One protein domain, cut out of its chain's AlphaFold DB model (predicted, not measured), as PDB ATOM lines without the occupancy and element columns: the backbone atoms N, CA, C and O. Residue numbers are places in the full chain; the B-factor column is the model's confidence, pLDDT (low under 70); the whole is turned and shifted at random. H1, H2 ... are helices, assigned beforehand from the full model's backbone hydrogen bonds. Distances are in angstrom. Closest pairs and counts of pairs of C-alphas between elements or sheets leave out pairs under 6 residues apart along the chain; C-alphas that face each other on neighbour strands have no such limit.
ATOM      1  N   PHE A   2     171.396 128.570 146.850       39.53
ATOM      2  CA  PHE A   2     170.251 129.493 147.001       39.53
ATOM      3  C   PHE A   2     169.781 129.707 148.455       39.53
ATOM      4  O   PHE A   2     169.659 130.844 148.903       39.53
ATOM      5  N   TYR A   3     169.627 128.624 149.223       44.84
ATOM      6  CA  TYR A   3     169.230 128.698 150.631       44.84
ATOM      7  C   TYR A   3     170.203 129.528 151.503       44.84
ATOM      8  O   TYR A   3     169.786 130.468 152.177       44.84
ATOM      9  N   ARG A   4     171.521 129.281 151.400       50.66
ATOM     10  CA  ARG A   4     172.557 130.060 152.112       50.66
ATOM     11  C   ARG A   4     172.539 131.546 151.734       50.66
ATOM     12  O   ARG A   4     172.755 132.393 152.599       50.66
ATOM     13  N   LEU A   5     172.242 131.875 150.473       51.09
ATOM     14  CA  LEU A   5     172.105 133.262 150.011       51.09
ATOM     15  C   LEU A   5     170.887 133.954 150.647       51.09
ATOM     16  O   LEU A   5     171.010 135.079 151.131       51.09
ATOM     17  N   LEU A   6     169.732 133.281 150.714       55.56
ATOM     18  CA  LEU A   6     168.541 133.805 151.393       55.56
ATOM     19  C   LEU A   6     168.791 134.034 152.890       55.56
ATOM     20  O   LEU A   6     168.477 135.112 153.401       55.56
ATOM     21  N   THR A   7     169.421 133.076 153.571       55.12
ATOM     22  CA  THR A   7     169.863 133.208 154.968       55.12
ATOM     23  C   THR A   7     170.824 134.389 155.154       55.12
ATOM     24  O   THR A   7     170.665 135.192 156.079       55.12
ATOM     25  N   ALA A   8     171.777 134.583 154.237       56.78
ATOM     26  CA  ALA A   8     172.695 135.717 154.286       56.78
ATOM     27  C   ALA A   8     171.984 137.072 154.108       56.78
ATOM     28  O   ALA A   8     172.268 138.016 154.852       56.78
ATOM     29  N   LEU A   9     171.036 137.167 153.171       59.16
ATOM     30  CA  LEU A   9     170.245 138.376 152.922       59.16
ATOM     31  C   LEU A   9     169.301 138.703 154.091       59.16
ATOM     32  O   LEU A   9     169.230 139.861 154.506       59.16
ATOM     33  N   ARG A  10     168.624 137.700 154.671       61.72
ATOM     34  CA  ARG A  10     167.773 137.866 155.868       61.72
ATOM     35  C   ARG A  10     168.584 138.350 157.070       61.72
ATOM     36  O   ARG A  10     168.206 139.337 157.696       61.72
ATOM     37  N   GLY A  11     169.750 137.753 157.323       63.53
ATOM     38  CA  GLY A  11     170.647 138.195 158.391       63.53
ATOM     39  C   GLY A  11     171.183 139.624 158.200       63.53
ATOM     40  O   GLY A  11     171.252 140.380 159.168       63.53
ATOM     41  N   ARG A  12     171.503 140.041 156.963       67.50
ATOM     42  CA  ARG A  12     171.863 141.446 156.665       67.50
ATOM     43  C   ARG A  12     170.684 142.405 156.892       67.50
ATOM     44  O   ARG A  12     170.896 143.493 157.423       67.50
ATOM     45  N   ARG A  13     169.447 142.010 156.553       69.50
ATOM     46  CA  ARG A  13     168.231 142.799 156.849       69.50
ATOM     47  C   ARG A  13     168.000 142.958 158.354       69.50
ATOM     48  O   ARG A  13     167.757 144.079 158.790       69.50
ATOM     49  N   LEU A  14     168.133 141.886 159.138       69.19
ATOM     50  CA  LEU A  14     168.004 141.929 160.602       69.19
ATOM     51  C   LEU A  14     169.044 142.866 161.235       69.19
ATOM     52  O   LEU A  14     168.692 143.707 162.057       69.19
ATOM     53  N   GLN A  15     170.302 142.791 160.794       74.50
ATOM     54  CA  GLN A  15     171.361 143.694 161.249       74.50
ATOM     55  C   GLN A  15     171.066 145.163 160.907       74.50
ATOM     56  O   GLN A  15     171.130 146.024 161.784       74.50
ATOM     57  N   ALA A  16     170.711 145.462 159.650       73.50
ATOM     58  CA  ALA A  16     170.358 146.819 159.229       73.50
ATOM     59  C   ALA A  16     169.164 147.365 160.030       73.50
ATOM     60  O   ALA A  16     169.181 148.514 160.477       73.50
ATOM     61  N   TYR A  17     168.164 146.516 160.277       80.62
ATOM     62  CA  TYR A  17     167.021 146.828 161.120       80.62
ATOM     63  C   TYR A  17     167.444 147.162 162.559       80.62
ATOM     64  O   TYR A  17     167.168 148.268 163.022       80.62
ATOM     65  N   GLN A  18     168.179 146.277 163.238       81.38
ATOM     66  CA  GLN A  18     168.631 146.465 164.624       81.38
ATOM     67  C   GLN A  18     169.479 147.731 164.799       81.38
ATOM     68  O   GLN A  18     169.231 148.509 165.718       81.38
ATOM     69  N   VAL A  19     170.417 147.998 163.883       83.25
ATOM     70  CA  VAL A  19     171.218 149.237 163.887       83.25
ATOM     71  C   VAL A  19     170.340 150.474 163.651       83.25
ATOM     72  O   VAL A  19     170.548 151.503 164.297       83.25
ATOM     73  N   SER A  20     169.338 150.395 162.766       81.94
ATOM     74  CA  SER A  20     168.411 151.512 162.523       81.94
ATOM     75  C   SER A  20     167.533 151.826 163.739       81.94
ATOM     76  O   SER A  20     167.372 152.997 164.076       81.94
ATOM     77  N   GLN A  21     167.028 150.800 164.434       80.00
ATOM     78  CA  GLN A  21     166.237 150.940 165.660       80.00
ATOM     79  C   GLN A  21     167.090 151.468 166.815       80.00
ATOM     80  O   GLN A  21     166.670 152.361 167.544       80.00
ATOM     81  N   TRP A  22     168.326 150.986 166.946       83.44
ATOM     82  CA  TRP A  22     169.267 151.490 167.941       83.44
ATOM     83  C   TRP A  22     169.577 152.979 167.733       83.44
ATOM     84  O   TRP A  22     169.451 153.752 168.682       83.44
ATOM     85  N   ARG A  23     169.849 153.417 166.492       82.12
ATOM     86  CA  ARG A  23     170.103 154.838 166.172       82.12
ATOM     87  C   ARG A  23     168.870 155.750 166.259       82.12
ATOM     88  O   ARG A  23     169.033 156.946 166.484       82.12
ATOM     89  N   ARG A  24     167.651 155.251 166.021       77.88
ATOM     90  CA  ARG A  24     166.428 156.079 165.955       77.88
ATOM     91  C   ARG A  24     165.645 156.014 167.261       77.88
ATOM     92  O   ARG A  24     164.985 155.020 167.537       77.88
ATOM     93  N   VAL A  25     165.673 157.101 168.035       59.66
ATOM     94  CA  VAL A  25     165.059 157.159 169.376       59.66
ATOM     95  C   VAL A  25     163.557 156.835 169.358       59.66
ATOM     96  O   VAL A  25     163.124 156.062 170.206       59.66
ATOM     97  N   ASN A  26     162.813 157.328 168.356       54.44
ATOM     98  CA  ASN A  26     161.355 157.183 168.234       54.44
ATOM     99  C   ASN A  26     160.930 156.629 166.856       54.44
ATOM    100  O   ASN A  26     160.512 157.389 165.984       54.44
ATOM    101  N   MET A  27     161.010 155.312 166.647       49.47
ATOM    102  CA  MET A  27     160.182 154.647 165.629       49.47
ATOM    103  C   MET A  27     158.991 153.986 166.319       49.47
ATOM    104  O   MET A  27     159.094 152.861 166.802       49.47
ATOM    105  N   SER A  28     157.865 154.699 166.369       45.25
ATOM    106  CA  SER A  28     156.576 154.112 166.729       45.25
ATOM    107  C   SER A  28     156.218 153.029 165.711       45.25
ATOM    108  O   SER A  28     156.244 153.249 164.502       45.25
ATOM    109  N   ASN A  29     155.919 151.838 166.215       49.88
ATOM    110  CA  ASN A  29     155.614 150.644 165.437       49.88
ATOM    111  C   ASN A  29     154.422 149.977 166.143       49.88
ATOM    112  O   ASN A  29     154.447 149.935 167.369       49.88
ATOM    113  N   PRO A  30     153.391 149.451 165.460       43.31
ATOM    114  CA  PRO A  30     152.113 149.086 166.098       43.31
ATOM    115  C   PRO A  30     152.186 147.992 167.188       43.31
ATOM    116  O   PRO A  30     151.216 147.773 167.900       43.31
ATOM    117  N   ILE A  31     153.340 147.345 167.374       48.72
ATOM    118  CA  ILE A  31     153.619 146.377 168.451       48.72
ATOM    119  C   ILE A  31     153.962 147.089 169.792       48.72
ATOM    120  O   ILE A  31     154.115 146.445 170.827       48.72
ATOM    121  N   THR A  32     154.065 148.428 169.828       47.19
ATOM    122  CA  THR A  32     154.469 149.184 171.033       47.19
ATOM    123  C   THR A  32     153.534 149.052 172.236       47.19
ATOM    124  O   THR A  32     154.001 149.243 173.356       47.19
ATOM    125  N   GLU A  33     152.253 148.726 172.039       48.44
ATOM    126  CA  GLU A  33     151.263 148.650 173.130       48.44
ATOM    127  C   GLU A  33     151.569 147.538 174.151       48.44
ATOM    128  O   GLU A  33     151.238 147.672 175.325       48.44
ATOM    129  N   ASP A  34     152.282 146.485 173.741       58.66
ATOM    130  CA  ASP A  34     152.609 145.331 174.591       58.66
ATOM    131  C   ASP A  34     153.971 145.453 175.307       58.66
ATOM    132  O   ASP A  34     154.274 144.651 176.191       58.66
ATOM    133  N   ARG A  35     154.824 146.437 174.968       64.75
ATOM    134  CA  ARG A  35     156.222 146.487 175.460       64.75
ATOM    135  C   ARG A  35     156.309 146.477 176.989       64.75
ATOM    136  O   ARG A  35     157.052 145.678 177.553       64.75
ATOM    137  N   HIS A  36     155.578 147.372 177.654       67.75
ATOM    138  CA  HIS A  36     155.629 147.481 179.114       67.75
ATOM    139  C   HIS A  36     155.004 146.263 179.804       67.75
ATOM    140  O   HIS A  36     155.538 145.817 180.817       67.75
ATOM    141  N   ALA A  37     153.945 145.682 179.230       73.38
ATOM    142  CA  ALA A  37     153.331 144.457 179.736       73.38
ATOM    143  C   ALA A  37     154.294 143.259 179.639       73.38
ATOM    144  O   ALA A  37     154.475 142.533 180.613       73.38
ATOM    145  N   ILE A  38     154.985 143.098 178.503       77.81
ATOM    146  CA  ILE A  38     155.988 142.043 178.300       77.81
ATOM    147  C   ILE A  38     157.191 142.236 179.238       77.81
ATOM    148  O   ILE A  38     157.645 141.262 179.838       77.81
ATOM    149  N   GLN A  39     157.673 143.472 179.434       75.12
ATOM    150  CA  GLN A  39     158.749 143.758 180.397       75.12
ATOM    151  C   GLN A  39     158.349 143.440 181.846       75.12
ATOM    152  O   GLN A  39     159.148 142.860 182.577       75.12
ATOM    153  N   GLN A  40     157.117 143.754 182.254       77.88
ATOM    154  CA  GLN A  40     156.608 143.422 183.591       77.88
ATOM    155  C   GLN A  40     156.384 141.913 183.783       77.88
ATOM    156  O   GLN A  40     156.656 141.390 184.861       77.88
ATOM    157  N   ALA A  41     155.922 141.207 182.748       81.38
ATOM    158  CA  ALA A  41     155.657 139.768 182.800       81.38
ATOM    159  C   ALA A  41     156.922 138.890 182.727       81.38
ATOM    160  O   ALA A  41     156.875 137.737 183.149       81.38
ATOM    161  N   CYS A  42     158.032 139.408 182.186       87.19
ATOM    162  CA  CYS A  42     159.242 138.631 181.878       87.19
ATOM    163  C   CYS A  42     160.495 139.149 182.612       87.19
ATOM    164  O   CYS A  42     161.575 139.249 182.027       87.19
ATOM    165  N   ASN A  43     160.349 139.534 183.882       88.50
ATOM    166  CA  ASN A  43     161.399 140.197 184.658       88.50
ATOM    167  C   ASN A  43     162.708 139.380 184.747       88.50
ATOM    168  O   ASN A  43     163.793 139.927 184.549       88.50
ATOM    169  N   CYS A  44     162.637 138.069 184.998       88.50
ATOM    170  CA  CYS A  44     163.833 137.226 185.076       88.50
ATOM    171  C   CYS A  44     164.524 137.079 183.711       88.50
ATOM    172  O   CYS A  44     165.756 137.038 183.651       88.50
ATOM    173  N   LEU A  45     163.756 136.997 182.623       89.25
ATOM    174  CA  LEU A  45     164.265 136.937 181.254       89.25
ATOM    175  C   LEU A  45     164.961 138.245 180.868       89.25
ATOM    176  O   LEU A  45     166.102 138.201 180.407       89.25
ATOM    177  N   PHE A  46     164.328 139.397 181.115       90.12
ATOM    178  CA  PHE A  46     164.959 140.697 180.882       90.12
ATOM    179  C   PHE A  46     166.238 140.841 181.709       90.12
ATOM    180  O   PHE A  46     167.275 141.150 181.132       90.12
ATOM    181  N   LYS A  47     166.231 140.490 183.002       88.75
ATOM    182  CA  LYS A  47     167.441 140.538 183.841       88.75
ATOM    183  C   LYS A  47     168.561 139.621 183.329       88.75
ATOM    184  O   LYS A  47     169.730 139.995 183.396       88.75
ATOM    185  N   ALA A  48     168.236 138.446 182.784       88.56
ATOM    186  CA  ALA A  48     169.224 137.563 182.158       88.56
ATOM    187  C   ALA A  48     169.822 138.161 180.868       88.56
ATOM    188  O   ALA A  48     171.011 137.984 180.611       88.56
ATOM    189  N   MET A  49     169.021 138.883 180.076       90.44
ATOM    190  CA  MET A  49     169.474 139.563 178.855       90.44
ATOM    191  C   MET A  49     170.233 140.869 179.141       90.44
ATOM    192  O   MET A  49     171.195 141.157 178.437       90.44
ATOM    193  N   GLU A  50     169.873 141.610 180.191       90.19
ATOM    194  CA  GLU A  50     170.644 142.748 180.717       90.19
ATOM    195  C   GLU A  50     172.026 142.298 181.193       90.19
ATOM    196  O   GLU A  50     173.030 142.790 180.694       90.19
ATOM    197  N   ASN A  51     172.095 141.271 182.049       86.69
ATOM    198  CA  ASN A  51     173.372 140.704 182.492       86.69
ATOM    199  C   ASN A  51     174.247 140.261 181.300       86.69
ATOM    200  O   ASN A  51     175.473 140.318 181.369       86.69
ATOM    201  N   ALA A  52     173.637 139.814 180.197       87.62
ATOM    202  CA  ALA A  52     174.383 139.460 178.997       87.62
ATOM    203  C   ALA A  52     174.981 140.682 178.275       87.62
ATOM    204  O   ALA A  52     176.050 140.549 177.684       87.62
ATOM    205  N   ILE A  53     174.332 141.851 178.337       88.12
ATOM    206  CA  ILE A  53     174.876 143.130 177.848       88.12
ATOM    207  C   ILE A  53     176.019 143.600 178.759       88.12
ATOM    208  O   ILE A  53     177.082 143.952 178.246       88.12
ATOM    209  N   ASP A  54     175.806 143.550 180.079       86.06
ATOM    210  CA  ASP A  54     176.715 144.079 181.104       86.06
ATOM    211  C   ASP A  54     178.047 143.309 181.187       86.06
ATOM    212  O   ASP A  54     179.113 143.908 181.346       86.06
ATOM    213  N   PHE A  55     177.999 141.970 181.109       84.00
ATOM    214  CA  PHE A  55     179.131 141.104 181.477       84.00
ATOM    215  C   PHE A  55     179.817 140.370 180.316       84.00
ATOM    216  O   PHE A  55     180.930 139.873 180.506       84.00
ATOM    217  N   PHE A  56     179.213 140.280 179.124       83.88
ATOM    218  CA  PHE A  56     179.849 139.623 177.975       83.88
ATOM    219  C   PHE A  56     180.407 140.619 176.962       83.88
ATOM    220  O   PHE A  56     179.907 141.726 176.774       83.88
ATOM    221  N   HIS A  57     181.433 140.181 176.231       85.06
ATOM    222  CA  HIS A  57     181.885 140.891 175.042       85.06
ATOM    223  C   HIS A  57     180.709 141.028 174.045       85.06
ATOM    224  O   HIS A  57     179.973 140.054 173.859       85.06
ATOM    225  N   PRO A  58     180.518 142.173 173.354       86.44
ATOM    226  CA  PRO A  58     179.300 142.434 172.575       86.44
ATOM    227  C   PRO A  58     178.951 141.354 171.543       86.44
ATOM    228  O   PRO A  58     177.777 141.056 171.334       86.44
ATOM    229  N   ARG A  59     179.954 140.704 170.930       85.19
ATOM    230  CA  ARG A  59     179.750 139.570 170.001       85.19
ATOM    231  C   ARG A  59     179.025 138.395 170.665       85.19
ATOM    232  O   ARG A  59     178.207 137.737 170.025       85.19
ATOM    233  N   ASP A  60     179.337 138.139 171.927       80.94
ATOM    234  CA  ASP A  60     178.851 136.996 172.691       80.94
ATOM    235  C   ASP A  60     177.509 137.332 173.349       80.94
ATOM    236  O   ASP A  60     176.580 136.534 173.261       80.94
ATOM    237  N   ALA A  61     177.332 138.566 173.834       87.19
ATOM    238  CA  ALA A  61     176.012 139.117 174.157       87.19
ATOM    239  C   ALA A  61     175.041 138.984 172.966       87.19
ATOM    240  O   ALA A  61     173.916 138.507 173.106       87.19
ATOM    241  N   GLY A  62     175.503 139.309 171.754       86.88
ATOM    242  CA  GLY A  62     174.748 139.092 170.522       86.88
ATOM    243  C   GLY A  62     174.418 137.618 170.285       86.88
ATOM    244  O   GLY A  62     173.270 137.284 169.997       86.88
ATOM    245  N   ALA A  63     175.395 136.718 170.430       82.62
ATOM    246  CA  ALA A  63     175.167 135.280 170.277       82.62
ATOM    247  C   ALA A  63     174.116 134.750 171.272       82.62
ATOM    248  O   ALA A  63     173.231 133.999 170.869       82.62
ATOM    249  N   PHE A  64     174.140 135.209 172.527       84.62
ATOM    250  CA  PHE A  64     173.132 134.886 173.538       84.62
ATOM    251  C   PHE A  64     171.717 135.329 173.123       84.62
ATOM    252  O   PHE A  64     170.777 134.542 173.217       84.62
ATOM    253  N   PHE A  65     171.553 136.538 172.573       88.81
ATOM    254  CA  PHE A  65     170.262 136.974 172.018       88.81
ATOM    255  C   PHE A  65     169.819 136.098 170.834       88.81
ATOM    256  O   PHE A  65     168.637 135.790 170.715       88.81
ATOM    257  N   SER A  66     170.757 135.635 169.997       84.56
ATOM    258  CA  SER A  66     170.478 134.684 168.908       84.56
ATOM    259  C   SER A  66     169.935 133.347 169.436       84.56
ATOM    260  O   SER A  66     168.963 132.818 168.898       84.56
ATOM    261  N   VAL A  67     170.511 132.836 170.531       82.38
ATOM    262  CA  VAL A  67     170.031 131.631 171.228       82.38
ATOM    263  C   VAL A  67     168.626 131.852 171.798       82.38
ATOM    264  O   VAL A  67     167.759 131.005 171.593       82.38
ATOM    265  N   VAL A  68     168.357 132.988 172.455       86.19
ATOM    266  CA  VAL A  68     167.006 133.334 172.951       86.19
ATOM    267  C   VAL A  68     166.002 133.439 171.797       86.19
ATOM    268  O   VAL A  68     164.901 132.899 171.900       86.19
ATOM    269  N   GLN A  69     166.388 134.040 170.668       85.75
ATOM    270  CA  GLN A  69     165.555 134.086 169.467       85.75
ATOM    271  C   GLN A  69     165.216 132.686 168.946       85.75
ATOM    272  O   GLN A  69     164.056 132.427 168.620       85.75
ATOM    273  N   LYS A  70     166.191 131.769 168.910       80.69
ATOM    274  CA  LYS A  70     165.940 130.383 168.502       80.69
ATOM    275  C   LYS A  70     165.055 129.645 169.512       80.69
ATOM    276  O   LYS A  70     164.184 128.886 169.106       80.69
ATOM    277  N   CYS A  71     165.183 129.939 170.808       82.88
ATOM    278  CA  CYS A  71     164.269 129.427 171.835       82.88
ATOM    279  C   CYS A  71     162.813 129.863 171.585       82.88
ATOM    280  O   CYS A  71     161.914 129.038 171.715       82.88
ATOM    281  N   VAL A  72     162.571 131.121 171.186       86.31
ATOM    282  CA  VAL A  72     161.229 131.608 170.797       86.31
ATOM    283  C   VAL A  72     160.692 130.850 169.580       86.31
ATOM    284  O   VAL A  72     159.542 130.426 169.596       86.31
ATOM    285  N   GLU A  73     161.511 130.664 168.543       79.31
ATOM    286  CA  GLU A  73     161.132 129.923 167.329       79.31
ATOM    287  C   GLU A  73     160.718 128.479 167.654       79.31
ATOM    288  O   GLU A  73     159.636 128.041 167.273       79.31
ATOM    289  N   LEU A  74     161.538 127.777 168.440       76.62
ATOM    290  CA  LEU A  74     161.278 126.405 168.878       76.62
ATOM    291  C   LEU A  74     160.018 126.294 169.746       76.62
ATOM    292  O   LEU A  74     159.255 125.346 169.591       76.62
ATOM    293  N   LEU A  75     159.775 127.267 170.632       80.50
ATOM    294  CA  LEU A  75     158.565 127.322 171.454       80.50
ATOM    295  C   LEU A  75     157.306 127.596 170.627       80.50
ATOM    296  O   LEU A  75     156.272 127.004 170.913       80.50
ATOM    297  N   VAL A  76     157.372 128.470 169.618       79.75
ATOM    298  CA  VAL A  76     156.229 128.763 168.736       79.75
ATOM    299  C   VAL A  76     155.834 127.529 167.929       79.75
ATOM    300  O   VAL A  76     154.652 127.199 167.876       79.75
ATOM    301  N   VAL A  77     156.822 126.821 167.374       74.38
ATOM    302  CA  VAL A  77     156.603 125.553 166.669       74.38
ATOM    303  C   VAL A  77     156.019 124.514 167.629       74.38
ATOM    304  O   VAL A  77     154.919 124.027 167.390       74.38
ATOM    305  N   TRP A  78     156.707 124.208 168.735       70.81
ATOM    306  CA  TRP A  78     156.313 123.130 169.649       70.81
ATOM    307  C   TRP A  78     154.962 123.374 170.327       70.81
ATOM    308  O   TRP A  78     154.066 122.544 170.200       70.81
ATOM    309  N   ILE A  79     154.772 124.533 170.974       68.81
ATOM    310  CA  ILE A  79     153.495 124.851 171.630       68.81
ATOM    311  C   ILE A  79     152.381 124.879 170.586       68.81
ATOM    312  O   ILE A  79     151.301 124.384 170.872       68.81
ATOM    313  N   GLY A  80     152.634 125.376 169.368       63.72
ATOM    314  CA  GLY A  80     151.657 125.347 168.281       63.72
ATOM    315  C   GLY A  80     151.091 123.950 167.987       63.72
ATOM    316  O   GLY A  80     149.899 123.834 167.724       63.72
ATOM    317  N   PHE A  81     151.890 122.887 168.084       62.12
ATOM    318  CA  PHE A  81     151.400 121.517 167.876       62.12
ATOM    319  C   PHE A  81     150.712 120.897 169.112       62.12
ATOM    320  O   PHE A  81     149.962 119.939 168.951       62.12
ATOM    321  N   GLU A  82     150.912 121.448 170.317       61.56
ATOM    322  CA  GLU A  82     150.491 120.865 171.610       61.56
ATOM    323  C   GLU A  82     149.707 121.862 172.509       61.56
ATOM    324  O   GLU A  82     149.696 121.742 173.734       61.56
ATOM    325  N   LEU A  83     149.057 122.880 171.924       53.28
ATOM    326  CA  LEU A  83     148.550 124.082 172.627       53.28
ATOM    327  C   LEU A  83     147.698 123.804 173.889       53.28
ATOM    328  O   LEU A  83     147.810 124.551 174.873       53.28
ATOM    329  N   ASP A  84     146.912 122.722 173.879       50.78
ATOM    330  CA  ASP A  84     145.944 122.370 174.928       50.78
ATOM    331  C   ASP A  84     146.348 121.185 175.832       50.78
ATOM    332  O   ASP A  84     145.797 121.066 176.927       50.78
ATOM    333  N   GLU A  85     147.325 120.347 175.456       52.00
ATOM    334  CA  GLU A  85     147.656 119.111 176.204       52.00
ATOM    335  C   GLU A  85     148.844 119.231 177.172       52.00
ATOM    336  O   GLU A  85     149.095 118.297 177.927       52.00
ATOM    337  N   LEU A  86     149.515 120.390 177.229       53.38
ATOM    338  CA  LEU A  86     150.735 120.619 178.021       53.38
ATOM    339  C   LEU A  86     150.600 120.305 179.521       53.38
ATOM    340  O   LEU A  86     150.359 121.186 180.360       53.38
ATOM    341  N   GLY A  87     150.865 119.049 179.870       55.72
ATOM    342  CA  GLY A  87     150.941 118.579 181.239       55.72
ATOM    343  C   GLY A  87     152.158 119.159 181.963       55.72
ATOM    344  O   GLY A  87     153.186 119.501 181.372       55.72
ATOM    345  N   VAL A  88     152.092 119.207 183.298       57.53
ATOM    346  CA  VAL A  88     153.210 119.695 184.134       57.53
ATOM    347  C   VAL A  88     154.500 118.885 183.893       57.53
ATOM    348  O   VAL A  88     155.602 119.416 184.041       57.53
ATOM    349  N   GLY A  89     154.388 117.616 183.483       59.03
ATOM    350  CA  GLY A  89     155.525 116.771 183.097       59.03
ATOM    351  C   GLY A  89     156.242 117.254 181.831       59.03
ATOM    352  O   GLY A  89     157.450 117.494 181.865       59.03
ATOM    353  N   GLU A  90     155.506 117.455 180.739       61.31
ATOM    354  CA  GLU A  90     156.043 117.853 179.427       61.31
ATOM    355  C   GLU A  90     156.677 119.240 179.474       61.31
ATOM    356  O   GLU A  90     157.805 119.420 179.011       61.31
ATOM    357  N   PHE A  91     156.030 120.190 180.161       63.81
ATOM    358  CA  PHE A  91     156.606 121.505 180.452       63.81
ATOM    359  C   PHE A  91     158.003 121.392 181.091       63.81
ATOM    360  O   PHE A  91     158.941 122.086 180.690       63.81
ATOM    361  N   ASN A  92     158.168 120.509 182.081       64.12
ATOM    362  CA  ASN A  92     159.441 120.334 182.783       64.12
ATOM    363  C   ASN A  92     160.504 119.643 181.908       64.12
ATOM    364  O   ASN A  92     161.687 119.985 182.005       64.12
ATOM    365  N   VAL A  93     160.103 118.709 181.039       64.81
ATOM    366  CA  VAL A  93     160.996 118.071 180.057       64.81
ATOM    367  C   VAL A  93     161.459 119.084 179.007       64.81
ATOM    368  O   VAL A  93     162.664 119.200 178.769       64.81
ATOM    369  N   PHE A  94     160.548 119.873 178.432       68.06
ATOM    370  CA  PHE A  94     160.896 120.889 177.440       68.06
ATOM    371  C   PHE A  94     161.756 122.006 178.044       68.06
ATOM    372  O   PHE A  94     162.788 122.361 177.480       68.06
ATOM    373  N   SER A  95     161.414 122.498 179.240       69.12
ATOM    374  CA  SER A  95     162.218 123.491 179.968       69.12
ATOM    375  C   SER A  95     163.652 122.999 180.227       69.12
ATOM    376  O   SER A  95     164.609 123.760 180.067       69.12
ATOM    377  N   ARG A  96     163.830 121.707 180.549       71.06
ATOM    378  CA  ARG A  96     165.155 121.074 180.687       71.06
ATOM    379  C   ARG A  96     165.908 121.040 179.353       71.06
ATOM    380  O   ARG A  96     167.036 121.521 179.302       71.06
ATOM    381  N   ARG A  97     165.272 120.556 178.278       68.75
ATOM    382  CA  ARG A  97     165.851 120.517 176.918       68.75
ATOM    383  C   ARG A  97     166.284 121.909 176.443       68.75
ATOM    384  O   ARG A  97     167.394 122.065 175.943       68.75
ATOM    385  N   LEU A  98     165.460 122.931 176.676       70.94
ATOM    386  CA  LEU A  98     165.760 124.322 176.331       70.94
ATOM    387  C   LEU A  98     166.975 124.852 177.109       70.94
ATOM    388  O   LEU A  98     167.865 125.477 176.534       70.94
ATOM    389  N   LYS A  99     167.061 124.540 178.409       74.12
ATOM    390  CA  LYS A  99     168.205 124.893 179.263       74.12
ATOM    391  C   LYS A  99     169.509 124.250 178.789       74.12
ATOM    392  O   LYS A  99     170.556 124.895 178.844       74.12
ATOM    393  N   ASP A 100     169.448 123.009 178.320       68.94
ATOM    394  CA  ASP A 100     170.615 122.287 177.811       68.94
ATOM    395  C   ASP A 100     171.021 122.766 176.405       68.94
ATOM    396  O   ASP A 100     172.213 122.941 176.160       68.94
ATOM    397  N   TYR A 101     170.065 123.130 175.538       70.94
ATOM    398  CA  TYR A 101     170.341 123.833 174.274       70.94
ATOM    399  C   TYR A 101     171.093 125.156 174.505       70.94
ATOM    400  O   TYR A 101     172.130 125.403 173.887       70.94
ATOM    401  N   ILE A 102     170.624 125.975 175.456       70.94
ATOM    402  CA  ILE A 102     171.273 127.244 175.818       70.94
ATOM    403  C   ILE A 102     172.698 127.011 176.326       70.94
ATOM    404  O   ILE A 102     173.623 127.663 175.851       70.94
ATOM    405  N   ARG A 103     172.901 126.059 177.247       69.38
ATOM    406  CA  ARG A 103     174.237 125.702 177.763       69.38
ATOM    407  C   ARG A 103     175.182 125.227 176.664       69.38
ATOM    408  O   ARG A 103     176.372 125.507 176.728       69.38
ATOM    409  N   LEU A 104     174.664 124.501 175.678       65.44
ATOM    410  CA  LEU A 104     175.466 123.959 174.589       65.44
ATOM    411  C   LEU A 104     175.954 125.054 173.633       65.44
ATOM    412  O   LEU A 104     177.112 125.049 173.219       65.44
ATOM    413  N   ARG A 105     175.069 125.995 173.283       65.88
ATOM    414  CA  ARG A 105     175.375 127.109 172.369       65.88
ATOM    415  C   ARG A 105     176.039 128.294 173.061       65.88
ATOM    416  O   ARG A 105     176.739 129.067 172.410       65.88
ATOM    417  N   PHE A 106     175.855 128.422 174.371       67.38
ATOM    418  CA  PHE A 106     176.399 129.506 175.173       67.38
ATOM    419  C   PHE A 106     176.786 129.025 176.591       67.38
ATOM    420  O   PHE A 106     176.112 129.347 177.571       67.38
ATOM    421  N   PRO A 107     177.893 128.270 176.742       64.56
ATOM    422  CA  PRO A 107     178.282 127.658 178.022       64.56
ATOM    423  C   PRO A 107     178.614 128.668 179.130       64.56
ATOM    424  O   PRO A 107     178.603 128.310 180.306       64.56
ATOM    425  N   ASN A 108     178.875 129.926 178.767       59.38
ATOM    426  CA  ASN A 108     179.259 130.989 179.695       59.38
ATOM    427  C   ASN A 108     178.063 131.727 180.329       59.38
ATOM    428  O   ASN A 108     178.281 132.557 181.208       59.38
ATOM    429  N   ALA A 109     176.814 131.437 179.934       62.56
ATOM    430  CA  ALA A 109     175.616 131.968 180.592       62.56
ATOM    431  C   ALA A 109     174.656 130.853 181.008       62.56
ATOM    432  O   ALA A 109     174.415 129.890 180.282       62.56
ATOM    433  N   SER A 110     174.016 131.041 182.159       64.56
ATOM    434  CA  SER A 110     172.874 130.236 182.576       64.56
ATOM    435  C   SER A 110     171.608 131.084 182.566       64.56
ATOM    436  O   SER A 110     171.468 131.979 183.401       64.56
ATOM    437  N   ILE A 111     170.645 130.759 181.701       76.25
ATOM    438  CA  ILE A 111     169.272 131.233 181.904       76.25
ATOM    439  C   ILE A 111     168.677 130.458 183.087       76.25
ATOM    440  O   ILE A 111     168.751 129.224 183.165       76.25
ATOM    441  N   CYS A 112     168.134 131.192 184.057       77.75
ATOM    442  CA  CYS A 112     167.512 130.608 185.236       77.75
ATOM    443  C   CYS A 112     166.157 129.972 184.874       77.75
ATOM    444  O   CYS A 112     165.483 130.380 183.929       77.75
ATOM    445  N   THR A 113     165.730 128.958 185.631       79.56
ATOM    446  CA  THR A 113     164.454 128.271 185.365       79.56
ATOM    447  C   THR A 113     163.233 129.222 185.373       79.56
ATOM    448  O   THR A 113     162.363 129.034 184.523       79.56
ATOM    449  N   PRO A 114     163.160 130.269 186.228       83.94
ATOM    450  CA  PRO A 114     162.122 131.302 186.131       83.94
ATOM    451  C   PRO A 114     162.073 132.022 184.776       83.94
ATOM    452  O   PRO A 114     161.005 132.089 184.181       83.94
ATOM    453  N   ALA A 115     163.211 132.465 184.235       85.88
ATOM    454  CA  ALA A 115     163.274 133.136 182.932       85.88
ATOM    455  C   ALA A 115     162.823 132.232 181.769       85.88
ATOM    456  O   ALA A 115     162.180 132.698 180.831       85.88
ATOM    457  N   LEU A 116     163.102 130.922 181.839       83.81
ATOM    458  CA  LEU A 116     162.570 129.956 180.868       83.81
ATOM    459  C   LEU A 116     161.049 129.805 180.992       83.81
ATOM    460  O   LEU A 116     160.365 129.714 179.977       83.81
ATOM    461  N   ARG A 117     160.507 129.802 182.217       83.12
ATOM    462  CA  ARG A 117     159.055 129.759 182.451       83.12
ATOM    463  C   ARG A 117     158.369 131.011 181.911       83.12
ATOM    464  O   ARG A 117     157.385 130.872 181.198       83.12
ATOM    465  N   GLU A 118     158.911 132.194 182.188       89.12
ATOM    466  CA  GLU A 118     158.428 133.465 181.633       89.12
ATOM    467  C   GLU A 118     158.413 133.435 180.097       89.12
ATOM    468  O   GLU A 118     157.397 133.767 179.493       89.12
ATOM    469  N   LEU A 119     159.492 132.955 179.463       87.88
ATOM    470  CA  LEU A 119     159.577 132.823 178.006       87.88
ATOM    471  C   LEU A 119     158.512 131.867 177.433       87.88
ATOM    472  O   LEU A 119     157.846 132.208 176.458       87.88
ATOM    473  N   ILE A 120     158.315 130.698 178.054       84.56
ATOM    474  CA  ILE A 120     157.268 129.735 177.665       84.56
ATOM    475  C   ILE A 120     155.875 130.372 177.797       84.56
ATOM    476  O   ILE A 120     155.064 130.289 176.875       84.56
ATOM    477  N   THR A 121     155.601 131.044 178.919       85.44
ATOM    478  CA  THR A 121     154.321 131.718 179.179       85.44
ATOM    479  C   THR A 121     154.073 132.869 178.200       85.44
ATOM    480  O   THR A 121     152.960 132.999 177.693       85.44
ATOM    481  N   LEU A 122     155.096 133.663 177.869       88.38
ATOM    482  CA  LEU A 122     155.023 134.728 176.866       88.38
ATOM    483  C   LEU A 122     154.644 134.179 175.485       88.38
ATOM    484  O   LEU A 122     153.763 134.737 174.824       88.38
ATOM    485  N   VAL A 123     155.278 133.082 175.058       87.12
ATOM    486  CA  VAL A 123     154.966 132.441 173.773       87.12
ATOM    487  C   VAL A 123     153.549 131.865 173.786       87.12
ATOM    488  O   VAL A 123     152.767 132.210 172.900       87.12
ATOM    489  N   LYS A 124     153.166 131.086 174.811       84.19
ATOM    490  CA  LYS A 124     151.810 130.512 174.933       84.19
ATOM    491  C   LYS A 124     150.722 131.591 174.907       84.19
ATOM    492  O   LYS A 124     149.790 131.512 174.109       84.19
ATOM    493  N   ASN A 125     150.876 132.653 175.698       85.44
ATOM    494  CA  ASN A 125     149.919 133.763 175.737       85.44
ATOM    495  C   ASN A 125     149.869 134.556 174.421       85.44
ATOM    496  O   ASN A 125     148.863 135.193 174.121       85.44
ATOM    497  N   THR A 126     150.938 134.558 173.626       86.44
ATOM    498  CA  THR A 126     150.942 135.227 172.317       86.44
ATOM    499  C   THR A 126     150.316 134.348 171.235       86.44
ATOM    500  O   THR A 126     149.586 134.871 170.398       86.44
ATOM    501  N   LEU A 127     150.497 133.023 171.302       83.38
ATOM    502  CA  LEU A 127     149.814 132.056 170.438       83.38
ATOM    503  C   LEU A 127     148.292 132.084 170.636       83.38
ATOM    504  O   LEU A 127     147.577 132.251 169.651       83.38
ATOM    505  N   HIS A 128     147.796 132.018 171.879       83.69
ATOM    506  CA  HIS A 128     146.354 132.126 172.150       83.69
ATOM    507  C   HIS A 128     145.778 133.456 171.638       83.69
ATOM    508  O   HIS A 128     144.810 133.457 170.886       83.69
ATOM    509  N   ARG A 129     146.433 134.593 171.918       84.44
ATOM    510  CA  ARG A 129     145.982 135.903 171.409       84.44
ATOM    511  C   ARG A 129     146.005 135.998 169.880       84.44
ATOM    512  O   ARG A 129     145.207 136.742 169.318       84.44
ATOM    513  N   ALA A 130     146.905 135.286 169.200       84.69
ATOM    514  CA  ALA A 130     146.902 135.191 167.740       84.69
ATOM    515  C   ALA A 130     145.739 134.321 167.230       84.69
ATOM    516  O   ALA A 130     145.118 134.674 166.232       84.69
ATOM    517  N   GLN A 131     145.408 133.236 167.935       83.31
ATOM    518  CA  GLN A 131     144.264 132.363 167.651       83.31
ATOM    519  C   GLN A 131     142.926 133.098 167.830       83.31
ATOM    520  O   GLN A 131     142.082 133.039 166.939       83.31
ATOM    521  N   ASP A 132     142.776 133.880 168.902       84.44
ATOM    522  CA  ASP A 132     141.584 134.703 169.160       84.44
ATOM    523  C   ASP A 132     141.391 135.812 168.111       84.44
ATOM    524  O   ASP A 132     140.268 136.137 167.724       84.44
ATOM    525  N   ARG A 133     142.492 136.431 167.658       85.69
ATOM    526  CA  ARG A 133     142.466 137.554 166.702       85.69
ATOM    527  C   ARG A 133     142.359 137.117 165.247       85.69
ATOM    528  O   ARG A 133     141.937 137.921 164.418       85.69
ATOM    529  N   ASN A 134     142.767 135.891 164.922       84.31
ATOM    530  CA  ASN A 134     142.810 135.391 163.556       84.31
ATOM    531  C   ASN A 134     142.041 134.055 163.423       84.31
ATOM    532  O   ASN A 134     142.626 132.985 163.616       84.31
ATOM    533  N   PRO A 135     140.754 134.096 163.017       83.44
ATOM    534  CA  PRO A 135     139.940 132.898 162.781       83.44
ATOM    535  C   PRO A 135     140.531 131.953 161.729       83.44
ATOM    536  O   PRO A 135     140.308 130.743 161.773       83.44
ATOM    537  N   GLU A 136     141.305 132.495 160.788       81.06
ATOM    538  CA  GLU A 136     142.006 131.718 159.772       81.06
ATOM    539  C   GLU A 136     143.102 130.853 160.410       81.06
ATOM    540  O   GLU A 136     143.182 129.655 160.147       81.06
ATOM    541  N   TYR A 137     143.889 131.439 161.320       82.50
ATOM    542  CA  TYR A 137     144.896 130.716 162.093       82.50
ATOM    543  C   TYR A 137     144.239 129.655 162.981       82.50
ATOM    544  O   TYR A 137     144.632 128.496 162.913       82.50
ATOM    545  N   ALA A 138     143.176 129.997 163.720       82.44
ATOM    546  CA  ALA A 138     142.419 129.031 164.524       82.44
ATOM    547  C   ALA A 138     141.907 127.826 163.708       82.44
ATOM    548  O   ALA A 138     141.936 126.696 164.195       82.44
ATOM    549  N   THR A 139     141.503 128.051 162.453       81.94
ATOM    550  CA  THR A 139     141.091 126.982 161.531       81.94
ATOM    551  C   THR A 139     142.263 126.066 161.166       81.94
ATOM    552  O   THR A 139     142.135 124.847 161.264       81.94
ATOM    553  N   VAL A 140     143.425 126.636 160.819       76.06
ATOM    554  CA  VAL A 140     144.645 125.863 160.511       76.06
ATOM    555  C   VAL A 140     145.111 125.052 161.726       76.06
ATOM    556  O   VAL A 140     145.457 123.882 161.574       76.06
ATOM    557  N   MET A 141     145.056 125.617 162.939       74.50
ATOM    558  CA  MET A 141     145.413 124.894 164.170       74.50
ATOM    559  C   MET A 141     144.482 123.702 164.435       74.50
ATOM    560  O   MET A 141     144.956 122.616 164.758       74.50
ATOM    561  N   ALA A 142     143.171 123.857 164.223       75.12
ATOM    562  CA  ALA A 142     142.218 122.756 164.369       75.12
ATOM    563  C   ALA A 142     142.464 121.618 163.354       75.12
ATOM    564  O   ALA A 142     142.346 120.443 163.704       75.12
ATOM    565  N   GLN A 143     142.847 121.949 162.115       69.75
ATOM    566  CA  GLN A 143     143.201 120.966 161.080       69.75
ATOM    567  C   GLN A 143     144.508 120.225 161.404       69.75
ATOM    568  O   GLN A 143     144.595 119.014 161.204       69.75
ATOM    569  N   VAL A 144     145.503 120.930 161.960       65.12
ATOM    570  CA  VAL A 144     146.752 120.335 162.469       65.12
ATOM    571  C   VAL A 144     146.460 119.268 163.523       65.12
ATOM    572  O   VAL A 144     146.947 118.143 163.397       65.12
ATOM    573  N   SER A 145     145.612 119.574 164.510       64.81
ATOM    574  CA  SER A 145     145.207 118.620 165.552       64.81
ATOM    575  C   SER A 145     144.486 117.384 164.994       64.81
ATOM    576  O   SER A 145     144.584 116.299 165.563       64.81
ATOM    577  N   GLN A 146     143.795 117.519 163.858       65.88
ATOM    578  CA  GLN A 146     143.084 116.430 163.174       65.88
ATOM    579  C   GLN A 146     143.976 115.604 162.225       65.88
ATOM    580  O   GLN A 146     143.519 114.599 161.688       65.88
ATOM    581  N   ARG A 147     145.254 115.981 162.052       64.81
ATOM    582  CA  ARG A 147     146.243 115.372 161.133       64.81
ATOM    583  C   ARG A 147     145.931 115.497 159.628       64.81
ATOM    584  O   ARG A 147     146.682 114.949 158.822       64.81
ATOM    585  N   ASP A 148     144.930 116.288 159.234       64.44
ATOM    586  CA  ASP A 148     144.603 116.602 157.829       64.44
ATOM    587  C   ASP A 148     145.488 117.746 157.282       64.44
ATOM    588  O   ASP A 148     145.066 118.878 157.013       64.44
ATOM    589  N   TRP A 149     146.782 117.454 157.148       66.19
ATOM    590  CA  TRP A 149     147.797 118.422 156.730       66.19
ATOM    591  C   TRP A 149     147.959 118.515 155.207       66.19
ATOM    592  O   TRP A 149     148.092 117.510 154.511       66.19
ATOM    593  N   THR A 150     148.051 119.746 154.696       73.06
ATOM    594  CA  THR A 150     148.410 120.043 153.301       73.06
ATOM    595  C   THR A 150     149.597 121.006 153.251       73.06
ATOM    596  O   THR A 150     149.875 121.723 154.213       73.06
ATOM    597  N   GLU A 151     150.286 121.071 152.108       70.44
ATOM    598  CA  GLU A 151     151.367 122.045 151.890       70.44
ATOM    599  C   GLU A 151     150.872 123.501 152.030       70.44
ATOM    600  O   GLU A 151     151.588 124.362 152.541       70.44
ATOM    601  N   GLU A 152     149.623 123.784 151.648       72.00
ATOM    602  CA  GLU A 152     149.015 125.108 151.810       72.00
ATOM    603  C   GLU A 152     148.779 125.456 153.289       72.00
ATOM    604  O   GLU A 152     149.142 126.552 153.726       72.00
ATOM    605  N   HIS A 153     148.245 124.511 154.077       69.44
ATOM    606  CA  HIS A 153     148.095 124.669 155.529       69.44
ATOM    607  C   HIS A 153     149.458 124.936 156.186       69.44
ATOM    608  O   HIS A 153     149.578 125.846 157.006       69.44
ATOM    609  N   GLY A 154     150.507 124.225 155.758       67.00
ATOM    610  CA  GLY A 154     151.865 124.427 156.264       67.00
ATOM    611  C   GLY A 154     152.481 125.777 155.926       67.00
ATOM    612  O   GLY A 154     153.070 126.416 156.799       67.00
ATOM    613  N   ASN A 155     152.294 126.261 154.700       69.44
ATOM    614  CA  ASN A 155     152.756 127.593 154.312       69.44
ATOM    615  C   ASN A 155     152.035 128.701 155.102       69.44
ATOM    616  O   ASN A 155     152.676 129.662 155.532       69.44
ATOM    617  N   ARG A 156     150.726 128.560 155.351       72.00
ATOM    618  CA  ARG A 156     149.942 129.527 156.142       72.00
ATOM    619  C   ARG A 156     150.308 129.482 157.629       72.00
ATOM    620  O   ARG A 156     150.531 130.541 158.214       72.00
ATOM    621  N   LEU A 157     150.493 128.290 158.207       75.88
ATOM    622  CA  LEU A 157     151.004 128.121 159.573       75.88
ATOM    623  C   LEU A 157     152.373 128.795 159.740       75.88
ATOM    624  O   LEU A 157     152.563 129.597 160.654       75.88
ATOM    625  N   PHE A 158     153.304 128.519 158.821       73.00
ATOM    626  CA  PHE A 158     154.653 129.079 158.837       73.00
ATOM    627  C   PHE A 158     154.651 130.612 158.819       73.00
ATOM    628  O   PHE A 158     155.432 131.225 159.544       73.00
ATOM    629  N   LEU A 159     153.780 131.246 158.027       72.06
ATOM    630  CA  LEU A 159     153.690 132.708 157.963       72.06
ATOM    631  C   LEU A 159     153.219 133.322 159.289       72.06
ATOM    632  O   LEU A 159     153.847 134.269 159.761       72.06
ATOM    633  N   VAL A 160     152.180 132.762 159.920       77.44
ATOM    634  CA  VAL A 160     151.687 133.254 161.222       77.44
ATOM    635  C   VAL A 160     152.711 132.999 162.330       77.44
ATOM    636  O   VAL A 160     153.002 133.889 163.127       77.44
ATOM    637  N   HIS A 161     153.331 131.817 162.356       80.88
ATOM    638  CA  HIS A 161     154.409 131.503 163.300       80.88
ATOM    639  C   HIS A 161     155.599 132.453 163.133       80.88
ATOM    640  O   HIS A 161     156.102 132.986 164.121       80.88
ATOM    641  N   LEU A 162     156.006 132.748 161.896       77.44
ATOM    642  CA  LEU A 162     157.066 133.709 161.600       77.44
ATOM    643  C   LEU A 162     156.706 135.131 162.063       77.44
ATOM    644  O   LEU A 162     157.578 135.841 162.565       77.44
ATOM    645  N   GLU A 163     155.451 135.562 161.928       81.06
ATOM    646  CA  GLU A 163     154.985 136.849 162.460       81.06
ATOM    647  C   GLU A 163     155.084 136.892 163.994       81.06
ATOM    648  O   GLU A 163     155.689 137.819 164.538       81.06
ATOM    649  N   ILE A 164     154.596 135.857 164.687       82.75
ATOM    650  CA  ILE A 164     154.654 135.740 166.155       82.75
ATOM    651  C   ILE A 164     156.106 135.742 166.656       82.75
ATOM    652  O   ILE A 164     156.450 136.514 167.555       82.75
ATOM    653  N   VAL A 165     156.982 134.932 166.049       82.44
ATOM    654  CA  VAL A 165     158.415 134.874 166.392       82.44
ATOM    655  C   VAL A 165     159.070 136.241 166.203       82.44
ATOM    656  O   VAL A 165     159.796 136.699 167.088       82.44
ATOM    657  N   ASN A 166     158.810 136.926 165.086       81.38
ATOM    658  CA  ASN A 166     159.358 138.262 164.850       81.38
ATOM    659  C   ASN A 166     158.799 139.298 165.838       81.38
ATOM    660  O   ASN A 166     159.562 140.134 166.318       81.38
ATOM    661  N   GLY A 167     157.509 139.231 166.179       83.00
ATOM    662  CA  GLY A 167     156.860 140.131 167.136       83.00
ATOM    663  C   GLY A 167     157.437 140.015 168.547       83.00
ATOM    664  O   GLY A 167     157.827 141.027 169.134       83.00
ATOM    665  N   ILE A 168     157.583 138.789 169.061       86.62
ATOM    666  CA  ILE A 168     158.183 138.526 170.380       86.62
ATOM    667  C   ILE A 168     159.641 139.000 170.412       86.62
ATOM    668  O   ILE A 168     160.030 139.756 171.303       86.62
ATOM    669  N   ASN A 169     160.450 138.625 169.416       86.19
ATOM    670  CA  ASN A 169     161.859 139.022 169.366       86.19
ATOM    671  C   ASN A 169     162.048 140.535 169.187       86.19
ATOM    672  O   ASN A 169     162.964 141.121 169.768       86.19
ATOM    673  N   HIS A 170     161.157 141.190 168.438       84.38
ATOM    674  CA  HIS A 170     161.107 142.645 168.352       84.38
ATOM    675  C   HIS A 170     160.797 143.277 169.715       84.38
ATOM    676  O   HIS A 170     161.512 144.196 170.114       84.38
ATOM    677  N   ALA A 171     159.800 142.776 170.450       85.12
ATOM    678  CA  ALA A 171     159.436 143.294 171.768       85.12
ATOM    679  C   ALA A 171     160.569 143.134 172.800       85.12
ATOM    680  O   ALA A 171     160.896 144.100 173.494       85.12
ATOM    681  N   LEU A 172     161.222 141.964 172.849       88.62
ATOM    682  CA  LEU A 172     162.396 141.723 173.702       88.62
ATOM    683  C   LEU A 172     163.536 142.701 173.367       88.62
ATOM    684  O   LEU A 172     164.040 143.400 174.246       88.62
ATOM    685  N   PHE A 173     163.894 142.823 172.084       87.75
ATOM    686  CA  PHE A 173     164.949 143.737 171.640       87.75
ATOM    687  C   PHE A 173     164.617 145.211 171.935       87.75
ATOM    688  O   PHE A 173     165.474 145.940 172.426       87.75
ATOM    689  N   GLN A 174     163.376 145.651 171.697       85.38
ATOM    690  CA  GLN A 174     162.912 147.008 172.018       85.38
ATOM    691  C   GLN A 174     162.945 147.299 173.521       85.38
ATOM    692  O   GLN A 174     163.301 148.411 173.914       85.38
ATOM    693  N   GLY A 175     162.617 146.310 174.361       85.69
ATOM    694  CA  GLY A 175     162.724 146.420 175.815       85.69
ATOM    695  C   GLY A 175     164.139 146.782 176.274       85.69
ATOM    696  O   GLY A 175     164.279 147.677 177.106       85.69
ATOM    697  N   LEU A 176     165.150 146.164 175.651       89.88
ATOM    698  CA  LEU A 176     166.584 146.267 175.974       89.88
ATOM    699  C   LEU A 176     167.338 147.360 175.191       89.88
ATOM    700  O   LEU A 176     168.518 147.603 175.440       89.88
ATOM    701  N   LEU A 177     166.674 148.058 174.259       88.38
ATOM    702  CA  LEU A 177     167.273 149.188 173.537       88.38
ATOM    703  C   LEU A 177     167.832 150.314 174.430       88.38
ATOM    704  O   LEU A 177     168.809 150.917 173.993       88.38
ATOM    705  N   PRO A 178     167.269 150.655 175.610       87.31
ATOM    706  CA  PRO A 178     167.862 151.658 176.496       87.31
ATOM    707  C   PRO A 178     169.284 151.281 176.929       87.31
ATOM    708  O   PRO A 178     170.193 152.059 176.662       87.31
ATOM    709  N   ASN A 179     169.478 150.074 177.473       88.44
ATOM    710  CA  ASN A 179     170.777 149.528 177.887       88.44
ATOM    711  C   ASN A 179     171.747 149.469 176.701       88.44
ATOM    712  O   ASN A 179     172.813 150.074 176.705       88.44
ATOM    713  N   LEU A 180     171.317 148.867 175.582       89.19
ATOM    714  CA  LEU A 180     172.141 148.814 174.370       89.19
ATOM    715  C   LEU A 180     172.576 150.211 173.881       89.19
ATOM    716  O   LEU A 180     173.617 150.318 173.242       89.19
ATOM    717  N   ARG A 181     171.797 151.276 174.129       89.50
ATOM    718  CA  ARG A 181     172.138 152.668 173.768       89.50
ATOM    719  C   ARG A 181     173.023 153.377 174.794       89.50
ATOM    720  O   ARG A 181     173.760 154.267 174.379       89.50
ATOM    721  N   SER A 182     172.931 153.051 176.083       89.62
ATOM    722  CA  SER A 182     173.814 153.615 177.113       89.62
ATOM    723  C   SER A 182     175.183 152.944 177.126       89.62
ATOM    724  O   SER A 182     176.190 153.628 177.309       89.62
ATOM    725  N   ASP A 183     175.221 151.632 176.893       89.25
ATOM    726  CA  ASP A 183     176.363 150.804 177.285       89.25
ATOM    727  C   ASP A 183     177.296 150.487 176.107       89.25
ATOM    728  O   ASP A 183     178.493 150.278 176.307       89.25
ATOM    729  N   TYR A 184     176.778 150.476 174.869       90.69
ATOM    730  CA  TYR A 184     177.552 150.167 173.659       90.69
ATOM    731  C   TYR A 184     177.789 151.393 172.775       90.69
ATOM    732  O   TYR A 184     176.871 152.126 172.409       90.69
ATOM    733  N   SER A 185     179.025 151.546 172.300       92.25
ATOM    734  CA  SER A 185     179.343 152.394 171.151       92.25
ATOM    735  C   SER A 185     178.767 151.829 169.843       92.25
ATOM    736  O   SER A 185     178.341 150.676 169.746       92.25
ATOM    737  N   PHE A 186     178.826 152.617 168.763       88.50
ATOM    738  CA  PHE A 186     178.396 152.149 167.440       88.50
ATOM    739  C   PHE A 186     179.165 150.901 166.955       88.50
ATOM    740  O   PHE A 186     178.571 150.030 166.318       88.50
ATOM    741  N   VAL A 187     180.463 150.787 167.265       88.31
ATOM    742  CA  VAL A 187     181.291 149.630 166.871       88.31
ATOM    743  C   VAL A 187     180.895 148.383 167.664       88.31
ATOM    744  O   VAL A 187     180.764 147.297 167.092       88.31
ATOM    745  N   GLU A 188     180.631 148.541 168.958       89.25
ATOM    746  CA  GLU A 188     180.165 147.462 169.834       89.25
ATOM    747  C   GLU A 188     178.761 146.998 169.429       89.25
ATOM    748  O   GLU A 188     178.542 145.797 169.293       89.25
ATOM    749  N   MET A 189     177.854 147.912 169.069       90.38
ATOM    750  CA  MET A 189     176.533 147.564 168.531       90.38
ATOM    751  C   MET A 189     176.611 146.822 167.180       90.38
ATOM    752  O   MET A 189     175.896 145.841 166.946       90.38
ATOM    753  N   VAL A 190     177.505 147.223 166.268       85.19
ATOM    754  CA  VAL A 190     177.754 146.469 165.020       85.19
ATOM    755  C   VAL A 190     178.336 145.079 165.319       85.19
ATOM    756  O   VAL A 190     177.990 144.102 164.651       85.19
ATOM    757  N   THR A 191     179.166 144.958 166.352       83.94
ATOM    758  CA  THR A 191     179.740 143.683 166.811       83.94
ATOM    759  C   THR A 191     178.683 142.778 167.457       83.94
ATOM    760  O   THR A 191     178.628 141.584 167.154       83.94
ATOM    761  N   PHE A 192     177.768 143.351 168.240       88.88
ATOM    762  CA  PHE A 192     176.595 142.681 168.797       88.88
ATOM    763  C   PHE A 192     175.667 142.140 167.709       88.88
ATOM    764  O   PHE A 192     175.359 140.950 167.695       88.88
ATOM    765  N   THR A 193     175.286 142.960 166.727       84.81
ATOM    766  CA  THR A 193     174.417 142.506 165.621       84.81
ATOM    767  C   THR A 193     175.061 141.409 164.760       84.81
ATOM    768  O   THR A 193     174.360 140.530 164.260       84.81
ATOM    769  N   ARG A 194     176.399 141.388 164.633       82.75
ATOM    770  CA  ARG A 194     177.139 140.265 164.023       82.75
ATOM    771  C   ARG A 194     177.018 138.973 164.839       82.75
ATOM    772  O   ARG A 194     176.871 137.910 164.242       82.75
ATOM    773  N   GLY A 195     177.048 139.054 166.170       80.50
ATOM    774  CA  GLY A 195     176.775 137.925 167.065       80.50
ATOM    775  C   GLY A 195     175.331 137.427 166.970       80.50
ATOM    776  O   GLY A 195     175.093 136.241 166.757       80.50
ATOM    777  N   HIS A 196     174.371 138.352 167.023       83.88
ATOM    778  CA  HIS A 196     172.925 138.091 166.995       83.88
ATOM    779  C   HIS A 196     172.445 137.433 165.692       83.88
ATOM    780  O   HIS A 196     171.408 136.775 165.658       83.88
ATOM    781  N   ARG A 197     173.226 137.513 164.614       73.56
ATOM    782  CA  ARG A 197     172.933 136.823 163.354       73.56
ATOM    783  C   ARG A 197     173.237 135.308 163.366       73.56
ATOM    784  O   ARG A 197     172.796 134.633 162.440       73.56
ATOM    785  N   ARG A 198     173.989 134.779 164.344       63.47
ATOM    786  CA  ARG A 198     174.605 133.431 164.280       63.47
ATOM    787  C   ARG A 198     173.633 132.243 164.290       63.47
ATOM    788  O   ARG A 198     173.771 131.384 163.429       63.47
TER     789      ARG A 198
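What this domain is: This is residues 2 to 198 of the 395 residues of the protein "RING-type domain-containing protein" of Didymella exigua CBS 183.55 (UniProt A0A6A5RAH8). Two long helices, H4 and H8, run side by side in opposite ways as the core of a helical body; H6 crosses both, and H5 packs on H4 and H6. H7 packs at one end of this pair, H3 and H9 at the other, H2 crosses H8, and H1 packs on H9. The 197 printed residues have nine named helices, H1 to H9 along the chain, and no named strand: all helix. It is compact, radius of gyration of the C-alphas 17.2 A, spanning 51 by 36 by 35 A.

Where its parts are: H1, residues 2 to 23, spans 31.8 A from C-alpha 2 at (170.251, 129.493, 147.001). H2 is 30 to 41, H3 43 to 55, H4 58 to 81 (35.2 A), H5 88 to 105, H6 113 to 133 and H7 135 to 145. H8, 151 to 183, spans 45.8 A with a kink of 47 degrees near residue 176. H9, 186 to 196, ends at C-alpha 196, (172.925, 138.091, 166.995).

How they stand to each other: H1, H4, H8 and H9 form an up-and-down bundle, each running against the one before. H1 touches H9 with residues 15 to 19 alone, closest C-alphas Gln 15 and Thr 193, 5.5 A. Residues 69 to 77 of H4 touch 161 to 169 of H8, closest C-alphas Glu 73 and Val 165, 5.7 A, at 33 degrees, a shallow tilt only just short of steep. H3 and H4 form a hairpin, closest C-alphas Ala 52 and Ala 61, 5.1 A. O i to N i+4 pairs are within hydrogen-bond range throughout except in H2 (4 of 8) and H8 (27 of 29).

The domain as a whole: The printed part has no cut and no long link. Residues 84 to 90, of which 88 to 90 belong to H5, stand free. Mean pLDDT of the printed part is 75.6; 63 residues are under 70, among them 2 to 14.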